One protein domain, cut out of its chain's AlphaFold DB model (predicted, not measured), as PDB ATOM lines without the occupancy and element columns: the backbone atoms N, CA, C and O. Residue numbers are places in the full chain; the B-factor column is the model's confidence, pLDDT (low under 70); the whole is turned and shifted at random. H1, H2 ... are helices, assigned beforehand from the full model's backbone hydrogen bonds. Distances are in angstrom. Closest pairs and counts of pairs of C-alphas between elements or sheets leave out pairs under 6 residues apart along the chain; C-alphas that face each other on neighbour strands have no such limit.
ATOM      1  N   SER A 230     141.420 166.976 126.415       83.31
ATOM      2  CA  SER A 230     140.857 167.824 125.353       83.31
ATOM      3  C   SER A 230     140.150 167.005 124.273       83.31
ATOM      4  O   SER A 230     139.014 167.299 123.915       83.31
ATOM      5  N   VAL A 231     140.780 165.922 123.827       85.19
ATOM      6  CA  VAL A 231     140.251 165.017 122.800       85.19
ATOM      7  C   VAL A 231     139.019 164.268 123.312       85.19
ATOM      8  O   VAL A 231     138.041 164.090 122.592       85.19
ATOM      9  N   LYS A 232     139.015 163.870 124.590       84.88
ATOM     10  CA  LYS A 232     137.827 163.268 125.219       84.88
ATOM     11  C   LYS A 232     136.666 164.258 125.311       84.88
ATOM     12  O   LYS A 232     135.527 163.880 125.050       84.88
ATOM     13  N   PHE A 233     136.949 165.512 125.664       86.31
ATOM     14  CA  PHE A 233     135.940 166.569 125.700       86.31
ATOM     15  C   PHE A 233     135.376 166.856 124.305       86.31
ATOM     16  O   PHE A 233     134.166 166.988 124.146       86.31
ATOM     17  N   PHE A 234     136.229 166.866 123.285       87.88
ATOM     18  CA  PHE A 234     135.798 166.972 121.898       87.88
ATOM     19  C   PHE A 234     134.890 165.827 121.472       87.88
ATOM     20  O   PHE A 234     133.800 166.075 120.976       87.88
ATOM     21  N   LEU A 235     135.288 164.578 121.718       87.56
ATOM     22  CA  LEU A 235     134.446 163.426 121.396       87.56
ATOM     23  C   LEU A 235     133.103 163.465 122.125       87.56
ATOM     24  O   LEU A 235     132.078 163.083 121.560       87.56
ATOM     25  N   TYR A 236     133.091 163.953 123.365       88.25
ATOM     26  CA  TYR A 236     131.847 164.214 124.073       88.25
ATOM     27  C   TYR A 236     130.996 165.244 123.320       88.25
ATOM     28  O   TYR A 236     129.830 164.963 123.043       88.25
ATOM     29  N   LEU A 237     131.567 166.383 122.911       87.62
ATOM     30  CA  LEU A 237     130.860 167.374 122.097       87.62
ATOM     31  C   LEU A 237     130.362 166.792 120.769       87.62
ATOM     32  O   LEU A 237     129.229 167.076 120.395       87.62
ATOM     33  N   VAL A 238     131.138 165.943 120.094       87.31
ATOM     34  CA  VAL A 238     130.702 165.236 118.880       87.31
ATOM     35  C   VAL A 238     129.474 164.370 119.179       87.31
ATOM     36  O   VAL A 238     128.489 164.433 118.448       87.31
ATOM     37  N   SER A 239     129.470 163.642 120.302       86.62
ATOM     38  CA  SER A 239     128.361 162.750 120.685       86.62
ATOM     39  C   SER A 239     127.049 163.454 120.993       86.62
ATOM     40  O   SER A 239     125.982 162.943 120.669       86.62
ATOM     41  N   VAL A 240     127.114 164.649 121.579       86.88
ATOM     42  CA  VAL A 240     125.920 165.468 121.823       86.88
ATOM     43  C   VAL A 240     125.606 166.389 120.646       86.88
ATOM     44  O   VAL A 240     124.736 167.252 120.771       86.88
ATOM     45  N   ASN A 241     126.339 166.247 119.533       81.44
ATOM     46  CA  ASN A 241     126.335 167.166 118.405       81.44
ATOM     47  C   ASN A 241     126.354 168.622 118.909       81.44
ATOM     48  O   ASN A 241     125.443 169.408 118.626       81.44
ATOM     49  N   ARG A 242     127.352 168.955 119.749       79.56
ATOM     50  CA  ARG A 242     127.621 170.265 120.383       79.56
ATOM     51  C   ARG A 242     128.910 170.969 119.948       79.56
ATOM     52  O   ARG A 242     129.217 172.021 120.504       79.56
ATOM     53  N   CYS A 243     129.627 170.468 118.941       82.00
ATOM     54  CA  CYS A 243     130.785 171.193 118.406       82.00
ATOM     55  C   CYS A 243     130.367 172.521 117.755       82.00
ATOM     56  O   CYS A 243     129.283 172.638 117.171       82.00
ATOM     57  N   TRP A 244     131.218 173.533 117.897       66.25
ATOM     58  CA  TRP A 244     131.053 174.821 117.232       66.25
ATOM     59  C   TRP A 244     131.363 174.639 115.745       66.25
ATOM     60  O   TRP A 244     132.519 174.669 115.359       66.25
ATOM     61  N   MET A 245     130.318 174.391 114.960       70.19
ATOM     62  CA  MET A 245     130.346 174.289 113.500       70.19
ATOM     63  C   MET A 245     129.414 175.351 112.922       70.19
ATOM     64  O   MET A 245     128.553 175.879 113.646       70.19
ATOM     65  N   VAL A 246     129.565 175.631 111.631       65.56
ATOM     66  CA  VAL A 246     128.795 176.628 110.875       65.56
ATOM     67  C   VAL A 246     127.280 176.506 111.085       65.56
ATOM     68  O   VAL A 246     126.645 177.508 111.421       65.56
ATOM     69  N   ASP A 247     126.728 175.287 111.112       66.31
ATOM     70  CA  ASP A 247     125.305 175.010 111.415       66.31
ATOM     71  C   ASP A 247     124.785 175.665 112.710       66.31
ATOM     72  O   ASP A 247     123.581 175.846 112.935       66.31
ATOM     73  N   ARG A 248     125.688 175.918 113.660       68.88
ATOM     74  CA  ARG A 248     125.381 176.492 114.972       68.88
ATOM     75  C   ARG A 248     125.643 177.997 115.021       68.88
ATOM     76  O   ARG A 248     125.043 178.664 115.867       68.88
ATOM     77  N   LEU A 249     126.515 178.507 114.151       73.94
ATOM     78  CA  LEU A 249     126.679 179.941 113.902       73.94
ATOM     79  C   LEU A 249     125.434 180.491 113.202       73.94
ATOM     80  O   LEU A 249     124.897 181.506 113.650       73.94
ATOM     81  N   GLU A 250     124.912 179.757 112.218       69.50
ATOM     82  CA  GLU A 250     123.680 180.092 111.501       69.50
ATOM     83  C   GLU A 250     122.489 180.242 112.457       69.50
ATOM     84  O   GLU A 250     121.840 181.285 112.505       69.50
ATOM     85  N   ARG A 251     122.278 179.256 113.341       73.25
ATOM     86  CA  ARG A 251     121.223 179.300 114.373       73.25
ATOM     87  C   ARG A 251     121.357 180.452 115.373       73.25
ATOM     88  O   ARG A 251     120.409 180.731 116.103       73.25
ATOM     89  N   ARG A 252     122.527 181.088 115.455       78.69
ATOM     90  CA  ARG A 252     122.794 182.241 116.328       78.69
ATOM     91  C   ARG A 252     122.815 183.570 115.572       78.69
ATOM     92  O   ARG A 252     123.072 184.590 116.203       78.69
ATOM     93  N   GLY A 253     122.551 183.566 114.264       76.75
ATOM     94  CA  GLY A 253     122.579 184.767 113.428       76.75
ATOM     95  C   GLY A 253     123.973 185.384 113.301       76.75
ATOM     96  O   GLY A 253     124.092 186.584 113.069       76.75
ATOM     97  N   LEU A 254     125.028 184.588 113.501       79.00
ATOM     98  CA  LEU A 254     126.402 185.043 113.310       79.00
ATOM     99  C   LEU A 254     126.780 184.922 111.823       79.00
ATOM    100  O   LEU A 254     126.402 183.931 111.186       79.00
ATOM    101  N   PRO A 255     127.523 185.900 111.270       72.12
ATOM    102  CA  PRO A 255     128.006 185.824 109.898       72.12
ATOM    103  C   PRO A 255     128.903 184.593 109.753       72.12
ATOM    104  O   PRO A 255     129.823 184.392 110.549       72.12
ATOM    105  N   HIS A 256     128.608 183.765 108.761       72.38
ATOM    106  CA  HIS A 256     129.346 182.543 108.480       72.38
ATOM    107  C   HIS A 256     129.385 182.311 106.973       72.38
ATOM    108  O   HIS A 256     128.447 182.668 106.263       72.38
ATOM    109  N   GLU A 257     130.473 181.712 106.507       73.38
ATOM    110  CA  GLU A 257     130.523 181.130 105.173       73.38
ATOM    111  C   GLU A 257     129.897 179.730 105.276       73.38
ATOM    112  O   GLU A 257     130.314 178.969 106.152       73.38
ATOM    113  N   PRO A 258     128.882 179.382 104.466       74.00
ATOM    114  CA  PRO A 258     128.230 178.075 104.557       74.00
ATOM    115  C   PRO A 258     129.147 176.934 104.094       74.00
ATOM    116  O   PRO A 258     128.985 175.796 104.525       74.00
ATOM    117  N   ALA A 259     130.134 177.237 103.247       85.56
ATOM    118  CA  ALA A 259     131.026 176.249 102.665       85.56
ATOM    119  C   ALA A 259     132.080 175.734 103.661       85.56
ATOM    120  O   ALA A 259     132.725 176.493 104.379       85.56
ATOM    121  N   CYS A 260     132.311 174.424 103.623       87.06
ATOM    122  CA  CYS A 260     133.326 173.715 104.392       87.06
ATOM    123  C   CYS A 260     134.726 174.282 104.161       87.06
ATOM    124  O   CYS A 260     135.204 174.307 103.030       87.06
ATOM    125  N   VAL A 261     135.430 174.635 105.238       85.44
ATOM    126  CA  VAL A 261     136.807 175.167 105.174       85.44
ATOM    127  C   VAL A 261     137.793 174.224 104.465       85.44
ATOM    128  O   VAL A 261     138.750 174.687 103.849       85.44
ATOM    129  N   LEU A 262     137.570 172.907 104.514       86.25
ATOM    130  CA  LEU A 262     138.487 171.925 103.923       86.25
ATOM    131  C   LEU A 262     138.288 171.744 102.417       86.25
ATOM    132  O   LEU A 262     139.261 171.653 101.673       86.25
ATOM    133  N   CYS A 263     137.037 171.630 101.961       88.12
ATOM    134  CA  CYS A 263     136.750 171.363 100.551       88.12
ATOM    135  C   CYS A 263     136.233 172.582  99.799       88.12
ATOM    136  O   CYS A 263     136.367 172.596  98.587       88.12
ATOM    137  N   SER A 264     135.668 173.595 100.454       86.12
ATOM    138  CA  SER A 264     135.009 174.784  99.880       86.12
ATOM    139  C   SER A 264     133.821 174.522  98.938       86.12
ATOM    140  O   SER A 264     133.333 175.450  98.306       86.12
ATOM    141  N   HIS A 265     133.345 173.277  98.833       82.56
ATOM    142  CA  HIS A 265     132.296 172.892  97.873       82.56
ATOM    143  C   HIS A 265     130.953 172.531  98.521       82.56
ATOM    144  O   HIS A 265     129.914 172.740  97.903       82.56
ATOM    145  N   ASN A 266     130.963 171.984  99.739       85.25
ATOM    146  CA  ASN A 266     129.763 171.493 100.423       85.25
ATOM    147  C   ASN A 266     129.550 172.237 101.738       85.25
ATOM    148  O   ASN A 266     130.511 172.760 102.302       85.25
ATOM    149  N   ASP A 267     128.325 172.194 102.260       84.25
ATOM    150  CA  ASP A 267     127.988 172.820 103.537       84.25
ATOM    151  C   ASP A 267     128.792 172.228 104.706       84.25
ATOM    152  O   ASP A 267     128.983 171.007 104.829       84.25
ATOM    153  N   GLU A 268     129.276 173.107 105.582       84.88
ATOM    154  CA  GLU A 268     130.109 172.729 106.719       84.88
ATOM    155  C   GLU A 268     129.292 172.150 107.883       84.88
ATOM    156  O   GLU A 268     129.020 172.795 108.899       84.88
ATOM    157  N   THR A 269     128.968 170.866 107.764       86.81
ATOM    158  CA  THR A 269     128.398 170.084 108.866       86.81
ATOM    159  C   THR A 269     129.483 169.304 109.605       86.81
ATOM    160  O   THR A 269     130.517 168.949 109.038       86.81
ATOM    161  N   LEU A 270     129.239 168.959 110.875       87.12
ATOM    162  CA  LEU A 270     130.150 168.109 111.660       87.12
ATOM    163  C   LEU A 270     130.429 166.774 110.956       87.12
ATOM    164  O   LEU A 270     131.563 166.300 110.923       87.12
ATOM    165  N   HIS A 271     129.381 166.178 110.389       88.62
ATOM    166  CA  HIS A 271     129.465 164.918 109.660       88.62
ATOM    167  C   HIS A 271     130.301 165.057 108.385       88.62
ATOM    168  O   HIS A 271     131.190 164.239 108.130       88.62
ATOM    169  N   HIS A 272     130.075 166.129 107.620       89.38
ATOM    170  CA  HIS A 272     130.876 166.418 106.439       89.38
ATOM    171  C   HIS A 272     132.340 166.671 106.814       89.38
ATOM    172  O   HIS A 272     133.214 166.010 106.270       89.38
ATOM    173  N   LEU A 273     132.630 167.534 107.791       90.00
ATOM    174  CA  LEU A 273     134.005 167.823 108.199       90.00
ATOM    175  C   LEU A 273     134.749 166.558 108.649       90.00
ATOM    176  O   LEU A 273     135.876 166.328 108.223       90.00
ATOM    177  N   LEU A 274     134.135 165.715 109.482       91.56
ATOM    178  CA  LEU A 274     134.837 164.554 110.027       91.56
ATOM    179  C   LEU A 274     134.973 163.408 109.032       91.56
ATOM    180  O   LEU A 274     135.993 162.729 109.053       91.56
ATOM    181  N   ILE A 275     133.963 163.153 108.204       91.69
ATOM    182  CA  ILE A 275     133.925 161.956 107.355       91.69
ATOM    183  C   ILE A 275     133.541 162.278 105.914       91.69
ATOM    184  O   ILE A 275     134.147 161.737 104.995       91.69
ATOM    185  N   GLY A 276     132.516 163.102 105.701       89.06
ATOM    186  CA  GLY A 276     131.959 163.315 104.361       89.06
ATOM    187  C   GLY A 276     132.835 164.162 103.430       89.06
ATOM    188  O   GLY A 276     132.553 164.254 102.237       89.06
ATOM    189  N   CYS A 277     133.864 164.822 103.954       91.19
ATOM    190  CA  CYS A 277     134.760 165.680 103.202       91.19
ATOM    191  C   CYS A 277     135.812 164.838 102.482       91.19
ATOM    192  O   CYS A 277     136.449 163.971 103.079       91.19
ATOM    193  N   VAL A 278     136.053 165.151 101.205       90.31
ATOM    194  CA  VAL A 278     137.073 164.480 100.382       90.31
ATOM    195  C   VAL A 278     138.451 164.546 101.045       90.31
ATOM    196  O   VAL A 278     139.181 163.556 101.056       90.31
ATOM    197  N   PHE A 279     138.795 165.686 101.650       89.75
ATOM    198  CA  PHE A 279     140.061 165.854 102.360       89.75
ATOM    199  C   PHE A 279     140.158 164.935 103.585       89.75
ATOM    200  O   PHE A 279     141.143 164.215 103.756       89.75
ATOM    201  N   SER A 280     139.104 164.890 104.396       91.50
ATOM    202  CA  SER A 280     139.031 164.029 105.577       91.50
ATOM    203  C   SER A 280     139.102 162.553 105.201       91.50
ATOM    204  O   SER A 280     139.832 161.793 105.834       91.50
ATOM    205  N   HIS A 281     138.434 162.147 104.120       90.69
ATOM    206  CA  HIS A 281     138.486 160.780 103.606       90.69
ATOM    207  C   HIS A 281     139.911 160.353 103.219       90.69
ATOM    208  O   HIS A 281     140.346 159.245 103.544       90.69
ATOM    209  N   ILE A 282     140.678 161.245 102.579       90.69
ATOM    210  CA  ILE A 282     142.093 160.997 102.262       90.69
ATOM    211  C   ILE A 282     142.896 160.785 103.549       90.69
ATOM    212  O   ILE A 282     143.667 159.827 103.639       90.69
ATOM    213  N   ILE A 283     142.695 161.633 104.562       91.19
ATOM    214  CA  ILE A 283     143.383 161.510 105.855       91.19
ATOM    215  C   ILE A 283     143.051 160.175 106.527       91.19
ATOM    216  O   ILE A 283     143.965 159.470 106.964       91.19
ATOM    217  N   TRP A 284     141.777 159.784 106.566       92.38
ATOM    218  CA  TRP A 284     141.361 158.497 107.122       92.38
ATOM    219  C   TRP A 284     141.996 157.318 106.397       92.38
ATOM    220  O   TRP A 284     142.527 156.415 107.045       92.38
ATOM    221  N   HIS A 285     142.000 157.342 105.066       90.75
ATOM    222  CA  HIS A 285     142.620 156.297 104.261       90.75
ATOM    223  C   HIS A 285     144.130 156.188 104.530       90.75
ATOM    224  O   HIS A 285     144.663 155.091 104.715       90.75
ATOM    225  N   VAL A 286     144.838 157.320 104.602       90.44
ATOM    226  CA  VAL A 286     146.273 157.339 104.923       90.44
ATOM    227  C   VAL A 286     146.519 156.806 106.331       90.44
ATOM    228  O   VAL A 286     147.382 155.958 106.514       90.44
ATOM    229  N   ILE A 287     145.755 157.231 107.332       88.94
ATOM    230  CA  ILE A 287     145.978 156.780 108.710       88.94
ATOM    231  C   ILE A 287     145.683 155.282 108.845       88.94
ATOM    232  O   ILE A 287     146.517 154.539 109.372       88.94
ATOM    233  N   PHE A 288     144.556 154.803 108.310       88.75
ATOM    234  CA  PHE A 288     144.188 153.393 108.437       88.75
ATOM    235  C   PHE A 288     145.030 152.451 107.601       88.75
ATOM    236  O   PHE A 288     145.350 151.372 108.093       88.75
ATOM    237  N   SER A 289     145.497 152.851 106.420       88.06
ATOM    238  CA  SER A 289     146.438 152.014 105.664       88.06
ATOM    239  C   SER A 289     147.731 151.715 106.441       88.06
ATOM    240  O   SER A 289     148.352 150.682 106.208       88.06
ATOM    241  N   TRP A 290     148.105 152.561 107.409       82.12
ATOM    242  CA  TRP A 290     149.314 152.386 108.218       82.12
ATOM    243  C   TRP A 290     149.053 151.637 109.518       82.12
ATOM    244  O   TRP A 290     149.811 150.734 109.874       82.12
ATOM    245  N   CYS A 291     148.023 152.031 110.269       82.38
ATOM    246  CA  CYS A 291     147.799 151.477 111.601       82.38
ATOM    247  C   CYS A 291     146.809 150.311 111.614       82.38
ATOM    248  O   CYS A 291     146.901 149.454 112.497       82.38
ATOM    249  N   CYS A 292     145.849 150.284 110.687       81.62
ATOM    250  CA  CYS A 292     144.718 149.363 110.722       81.62
ATOM    251  C   CYS A 292     144.134 149.081 109.316       81.62
ATOM    252  O   CYS A 292     142.992 149.454 109.043       81.62
ATOM    253  N   PRO A 293     144.870 148.399 108.420       80.00
ATOM    254  CA  PRO A 293     144.456 148.215 107.023       80.00
ATOM    255  C   PRO A 293     143.204 147.341 106.848       80.00
ATOM    256  O   PRO A 293     142.608 147.325 105.779       80.00
ATOM    257  N   ALA A 294     142.801 146.606 107.887       82.31
ATOM    258  CA  ALA A 294     141.605 145.765 107.879       82.31
ATOM    259  C   ALA A 294     140.295 146.545 108.114       82.31
ATOM    260  O   ALA A 294     139.225 145.942 108.118       82.31
ATOM    261  N   ILE A 295     140.366 147.856 108.360       86.06
ATOM    262  CA  ILE A 295     139.211 148.663 108.761       86.06
ATOM    263  C   ILE A 295     138.630 149.391 107.559       86.06
ATOM    264  O   ILE A 295     139.388 150.017 106.815       86.06
ATOM    265  N   PRO A 296     137.296 149.379 107.393       86.06
ATOM    266  CA  PRO A 296     136.653 150.180 106.367       86.06
ATOM    267  C   PRO A 296     136.849 151.672 106.657       86.06
ATOM    268  O   PRO A 296     136.528 152.166 107.744       86.06
ATOM    269  N   VAL A 297     137.371 152.389 105.661       87.81
ATOM    270  CA  VAL A 297     137.413 153.855 105.654       87.81
ATOM    271  C   VAL A 297     135.970 154.370 105.727       87.81
ATOM    272  O   VAL A 297     135.059 153.700 105.244       87.81
ATOM    273  N   PRO A 298     135.709 155.489 106.415       86.69
ATOM    274  CA  PRO A 298     134.346 155.954 106.562       86.69
ATOM    275  C   PRO A 298     133.838 156.592 105.261       86.69
ATOM    276  O   PRO A 298     134.334 157.630 104.844       86.69
ATOM    277  N   ASP A 299     132.802 156.002 104.666       81.88
ATOM    278  CA  ASP A 299     132.272 156.394 103.346       81.88
ATOM    279  C   ASP A 299     131.311 157.606 103.380       81.88
ATOM    280  O   ASP A 299     130.730 157.985 102.365       81.88
ATOM    281  N   GLY A 300     131.059 158.191 104.556       82.12
ATOM    282  CA  GLY A 300     130.098 159.295 104.729       82.12
ATOM    283  C   GLY A 300     128.628 158.888 104.783       82.12
ATOM    284  O   GLY A 300     127.774 159.748 104.987       82.12
ATOM    285  N   THR A 301     128.321 157.596 104.682       84.31
ATOM    286  CA  THR A 301     126.957 157.058 104.826       84.31
ATOM    287  C   THR A 301     126.484 157.006 106.280       84.31
ATOM    288  O   THR A 301     125.289 157.100 106.546       84.31
ATOM    289  N   LEU A 302     127.422 156.854 107.215       86.38
ATOM    290  CA  LEU A 302     127.186 156.662 108.643       86.38
ATOM    291  C   LEU A 302     127.797 157.803 109.452       86.38
ATOM    292  O   LEU A 302     128.949 158.168 109.213       86.38
ATOM    293  N   ASP A 303     127.080 158.289 110.468       88.69
ATOM    294  CA  ASP A 303     127.604 159.252 111.441       88.69
ATOM    295  C   ASP A 303     128.922 158.759 112.052       88.69
ATOM    296  O   ASP A 303     129.077 157.565 112.333       88.69
ATOM    297  N   PHE A 304     129.830 159.680 112.381       90.44
ATOM    298  CA  PHE A 304     131.165 159.345 112.893       90.44
ATOM    299  C   PHE A 304     131.191 158.337 114.039       90.44
ATOM    300  O   PHE A 304     131.964 157.382 114.009       90.44
ATOM    301  N   LEU A 305     130.324 158.497 115.037       90.56
ATOM    302  CA  LEU A 305     130.289 157.566 116.165       90.56
ATOM    303  C   LEU A 305     129.715 156.200 115.789       90.56
ATOM    304  O   LEU A 305     130.157 155.190 116.336       90.56
ATOM    305  N   SER A 306     128.763 156.166 114.857       91.06
ATOM    306  CA  SER A 306     128.172 154.917 114.381       91.06
ATOM    307  C   SER A 306     129.181 154.120 113.556       91.06
ATOM    308  O   SER A 306     129.427 152.951 113.861       91.06
ATOM    309  N   TRP A 307     129.888 154.773 112.629       92.62
ATOM    310  CA  TRP A 307     131.000 154.154 111.918       92.62
ATOM    311  C   TRP A 307     132.101 153.694 112.885       92.62
ATOM    312  O   TRP A 307     132.531 152.545 112.804       92.62
ATOM    313  N   LEU A 308     132.508 154.527 113.852       91.25
ATOM    314  CA  LEU A 308     133.555 154.156 114.809       91.25
ATOM    315  C   LEU A 308     133.153 152.930 115.639       91.25
ATOM    316  O   LEU A 308     133.984 152.057 115.880       91.25
ATOM    317  N   SER A 309     131.890 152.835 116.061       91.06
ATOM    318  CA  SER A 309     131.391 151.651 116.768       91.06
ATOM    319  C   SER A 309     131.447 150.394 115.896       91.06
ATOM    320  O   SER A 309     132.008 149.389 116.329       91.06
ATOM    321  N   SER A 310     131.001 150.487 114.639       91.44
ATOM    322  CA  SER A 310     131.077 149.385 113.676       91.44
ATOM    323  C   SER A 310     132.525 148.955 113.430       91.44
ATOM    324  O   SER A 310     132.831 147.766 113.456       91.44
ATOM    325  N   ALA A 311     133.439 149.909 113.244       89.56
ATOM    326  CA  ALA A 311     134.861 149.641 113.063       89.56
ATOM    327  C   ALA A 311     135.465 148.933 114.286       89.56
ATOM    328  O   ALA A 311     136.211 147.969 114.137       89.56
ATOM    329  N   LEU A 312     135.108 149.349 115.503       90.31
ATOM    330  CA  LEU A 312     135.574 148.696 116.730       90.31
ATOM    331  C   LEU A 312     135.068 147.258 116.864       90.31
ATOM    332  O   LEU A 312     135.790 146.417 117.406       90.31
ATOM    333  N   ASP A 313     133.868 146.960 116.373       90.00
ATOM    334  CA  ASP A 313     133.305 145.612 116.435       90.00
ATOM    335  C   ASP A 313     133.972 144.630 115.469       90.00
ATOM    336  O   ASP A 313     134.043 143.441 115.780       90.00
ATOM    337  N   THR A 314     134.576 145.120 114.383       88.50
ATOM    338  CA  THR A 314     135.379 144.282 113.470       88.50
ATOM    339  C   THR A 314     136.704 143.801 114.069       88.50
ATOM    340  O   THR A 314     137.320 142.875 113.545       88.50
ATOM    341  N   ILE A 315     137.154 144.399 115.178       87.06
ATOM    342  CA  ILE A 315     138.493 144.179 115.732       87.06
ATOM    343  C   ILE A 315     138.423 143.478 117.096       87.06
ATOM    344  O   ILE A 315     137.513 143.692 117.911       87.06
ATOM    345  N   ALA A 316     139.450 142.676 117.385       85.94
ATOM    346  CA  ALA A 316     139.686 142.090 118.700       85.94
ATOM    347  C   ALA A 316     139.745 143.155 119.816       85.94
ATOM    348  O   ALA A 316     140.280 144.253 119.640       85.94
ATOM    349  N   MET A 317     139.239 142.807 121.004       83.81
ATOM    350  CA  MET A 317     139.076 143.738 122.134       83.81
ATOM    351  C   MET A 317     140.369 144.451 122.563       83.81
ATOM    352  O   MET A 317     140.313 145.598 123.008       83.81
ATOM    353  N   GLU A 318     141.525 143.807 122.404       84.75
ATOM    354  CA  GLU A 318     142.837 144.356 122.773       84.75
ATOM    355  C   GLU A 318     143.216 145.596 121.950       84.75
ATOM    356  O   GLU A 318     143.794 146.548 122.472       84.75
ATOM    357  N   GLN A 319     142.838 145.619 120.671       83.44
ATOM    358  CA  GLN A 319     143.194 146.690 119.739       83.44
ATOM    359  C   GLN A 319     142.147 147.812 119.701       83.44
ATOM    360  O   GLN A 319     142.454 148.925 119.267       83.44
ATOM    361  N   ARG A 320     140.936 147.575 120.233       87.38
ATOM    362  CA  ARG A 320     139.835 148.558 120.264       87.38
ATOM    363  C   ARG A 320     140.233 149.882 120.920       87.38
ATOM    364  O   ARG A 320     139.860 150.950 120.443       87.38
ATOM    365  N   ARG A 321     141.032 149.841 121.993       85.00
ATOM    366  CA  ARG A 321     141.513 151.065 122.666       85.00
ATOM    367  C   ARG A 321     142.466 151.874 121.789       85.00
ATOM    368  O   ARG A 321     142.349 153.097 121.739       85.00
ATOM    369  N   GLY A 322     143.387 151.193 121.105       86.56
ATOM    370  CA  GLY A 322     144.326 151.821 120.177       86.56
ATOM    371  C   GLY A 322     143.588 152.483 119.022       86.56
ATOM    372  O   GLY A 322     143.787 153.671 118.779       86.56
ATOM    373  N   LEU A 323     142.650 151.755 118.406       88.06
ATOM    374  CA  LEU A 323     141.817 152.295 117.338       88.06
ATOM    375  C   LEU A 323     141.048 153.533 117.786       88.06
ATOM    376  O   LEU A 323     141.118 154.571 117.141       88.06
ATOM    377  N   SER A 324     140.316 153.418 118.894       88.56
ATOM    378  CA  SER A 324     139.489 154.512 119.387       88.56
ATOM    379  C   SER A 324     140.332 155.753 119.672       88.56
ATOM    380  O   SER A 324     139.906 156.861 119.367       88.56
ATOM    381  N   THR A 325     141.554 155.573 120.178       87.44
ATOM    382  CA  THR A 325     142.493 156.674 120.419       87.44
ATOM    383  C   THR A 325     142.970 157.313 119.118       87.44
ATOM    384  O   THR A 325     142.971 158.537 119.024       87.44
ATOM    385  N   ILE A 326     143.345 156.511 118.116       90.12
ATOM    386  CA  ILE A 326     143.770 157.015 116.802       90.12
ATOM    387  C   ILE A 326     142.620 157.775 116.146       90.12
ATOM    388  O   ILE A 326     142.796 158.932 115.791       90.12
ATOM    389  N   ALA A 327     141.427 157.182 116.089       91.12
ATOM    390  CA  ALA A 327     140.255 157.826 115.513       91.12
ATOM    391  C   ALA A 327     139.886 159.129 116.236       91.12
ATOM    392  O   ALA A 327     139.573 160.128 115.596       91.12
ATOM    393  N   ALA A 328     139.976 159.157 117.566       90.00
ATOM    394  CA  ALA A 328     139.743 160.367 118.345       90.00
ATOM    395  C   ALA A 328     140.747 161.481 118.020       90.00
ATOM    396  O   ALA A 328     140.367 162.642 117.899       90.00
ATOM    397  N   LEU A 329     142.029 161.127 117.895       90.06
ATOM    398  CA  LEU A 329     143.097 162.073 117.585       90.06
ATOM    399  C   LEU A 329     142.986 162.595 116.156       90.06
ATOM    400  O   LEU A 329     143.117 163.798 115.954       90.06
ATOM    401  N   THR A 330     142.699 161.718 115.194       91.12
ATOM    402  CA  THR A 330     142.455 162.099 113.803       91.12
ATOM    403  C   THR A 330     141.291 163.073 113.711       91.12
ATOM    404  O   THR A 330     141.448 164.150 113.149       91.12
ATOM    405  N   ALA A 331     140.156 162.747 114.334       91.56
ATOM    406  CA  ALA A 331     138.977 163.606 114.325       91.56
ATOM    407  C   ALA A 331     139.209 164.960 115.017       91.56
ATOM    408  O   ALA A 331     138.591 165.941 114.635       91.56
ATOM    409  N   TRP A 332     140.083 165.024 116.026       90.06
ATOM    410  CA  TRP A 332     140.473 166.281 116.677       90.06
ATOM    411  C   TRP A 332     141.432 167.133 115.830       90.06
ATOM    412  O   TRP A 332     141.530 168.337 116.049       90.06
ATOM    413  N   SER A 333     142.194 166.510 114.928       89.00
ATOM    414  CA  SER A 333     143.162 167.202 114.065       89.00
ATOM    415  C   SER A 333     142.578 167.733 112.754       89.00
ATOM    416  O   SER A 333     143.264 168.501 112.081       89.00
ATOM    417  N   LEU A 334     141.371 167.282 112.396       86.69
ATOM    418  CA  LEU A 334     140.568 167.798 111.285       86.69
ATOM    419  C   LEU A 334     139.875 169.096 111.706       86.69
ATOM    420  O   LEU A 334     139.867 170.027 110.875       86.69
TER     421      LEU A 334
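Overview. This is residues 230 to 334 of the 334 residues of the protein "zf-RVT domain-containing protein" of Aegilops tauschii subsp. strangulata (UniProt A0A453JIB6). A helical hairpin of H5 and H6 and a third long helix, H4, make one end of an elongated body, with the link of residues 292 to 303 folding back between H4 and H5. H1 crosses the last part of H6, short H3 sits near the middle, and H2 with the loop after it makes the other end. The printed part has 105 residues with six named helices, H1 to H6 in chain order, and no named strand: all helix. It is compact, with a radius of gyration of the C-alphas of 14.2 A, and spans 46 by 26 by 21 A.

Arrangement. H6, residues 317 to 333, forms a helical hairpin with H5, residues 304 to 313: they touch at a shallow tilt of 22 degrees, opposite ways, closest at the C-alphas of Leu 312 and Arg 320, 5.5 A. H1, residues 230 to 239, touches H6 at residues 328 to 332 alone, about perpendicular at 88 degrees; the closest C-alphas, Val 231 and Trp 332, are 6.3 A apart. H4, residues 278 to 291, is close to H6 but not clearly touching, with the C-alphas of Trp 284 and Thr 330 7.7 A apart. H3, residues 270 to 276, only just touches H5, with 3 pairs of C-alphas within 8 A, the closest His 271 and Phe 304 at 6.7 A. H3 and H4 touch only at the corner, and only just, with 3 such pairs, the closest Ile 275 and His 281 at 6.0 A. H2, residues 246 to 250, touches no helix. Every O i to N i+4 pair is within hydrogen-bond range in H1, H2, H3 and H5; H4 has 9 of 10 and H6 11 of 13.

Along the chain. H6 is 25.1 A long, H4 20.2 A, and H1 and H5 14.3 A each. H1 begins at C-alpha 230 (140.857, 167.824, 125.353), and H6 ends at C-alpha 333 (143.162, 167.202, 114.065).

Size, cuts and confidence. The C-alphas of Gly 253 and Ala 316, the two farthest apart, are 46.3 A apart. The printed part has no cut; the links H2 to H3 and H4 to H5 are long. The pLDDT is under 70 at residues 244, 246 to 248 and 250.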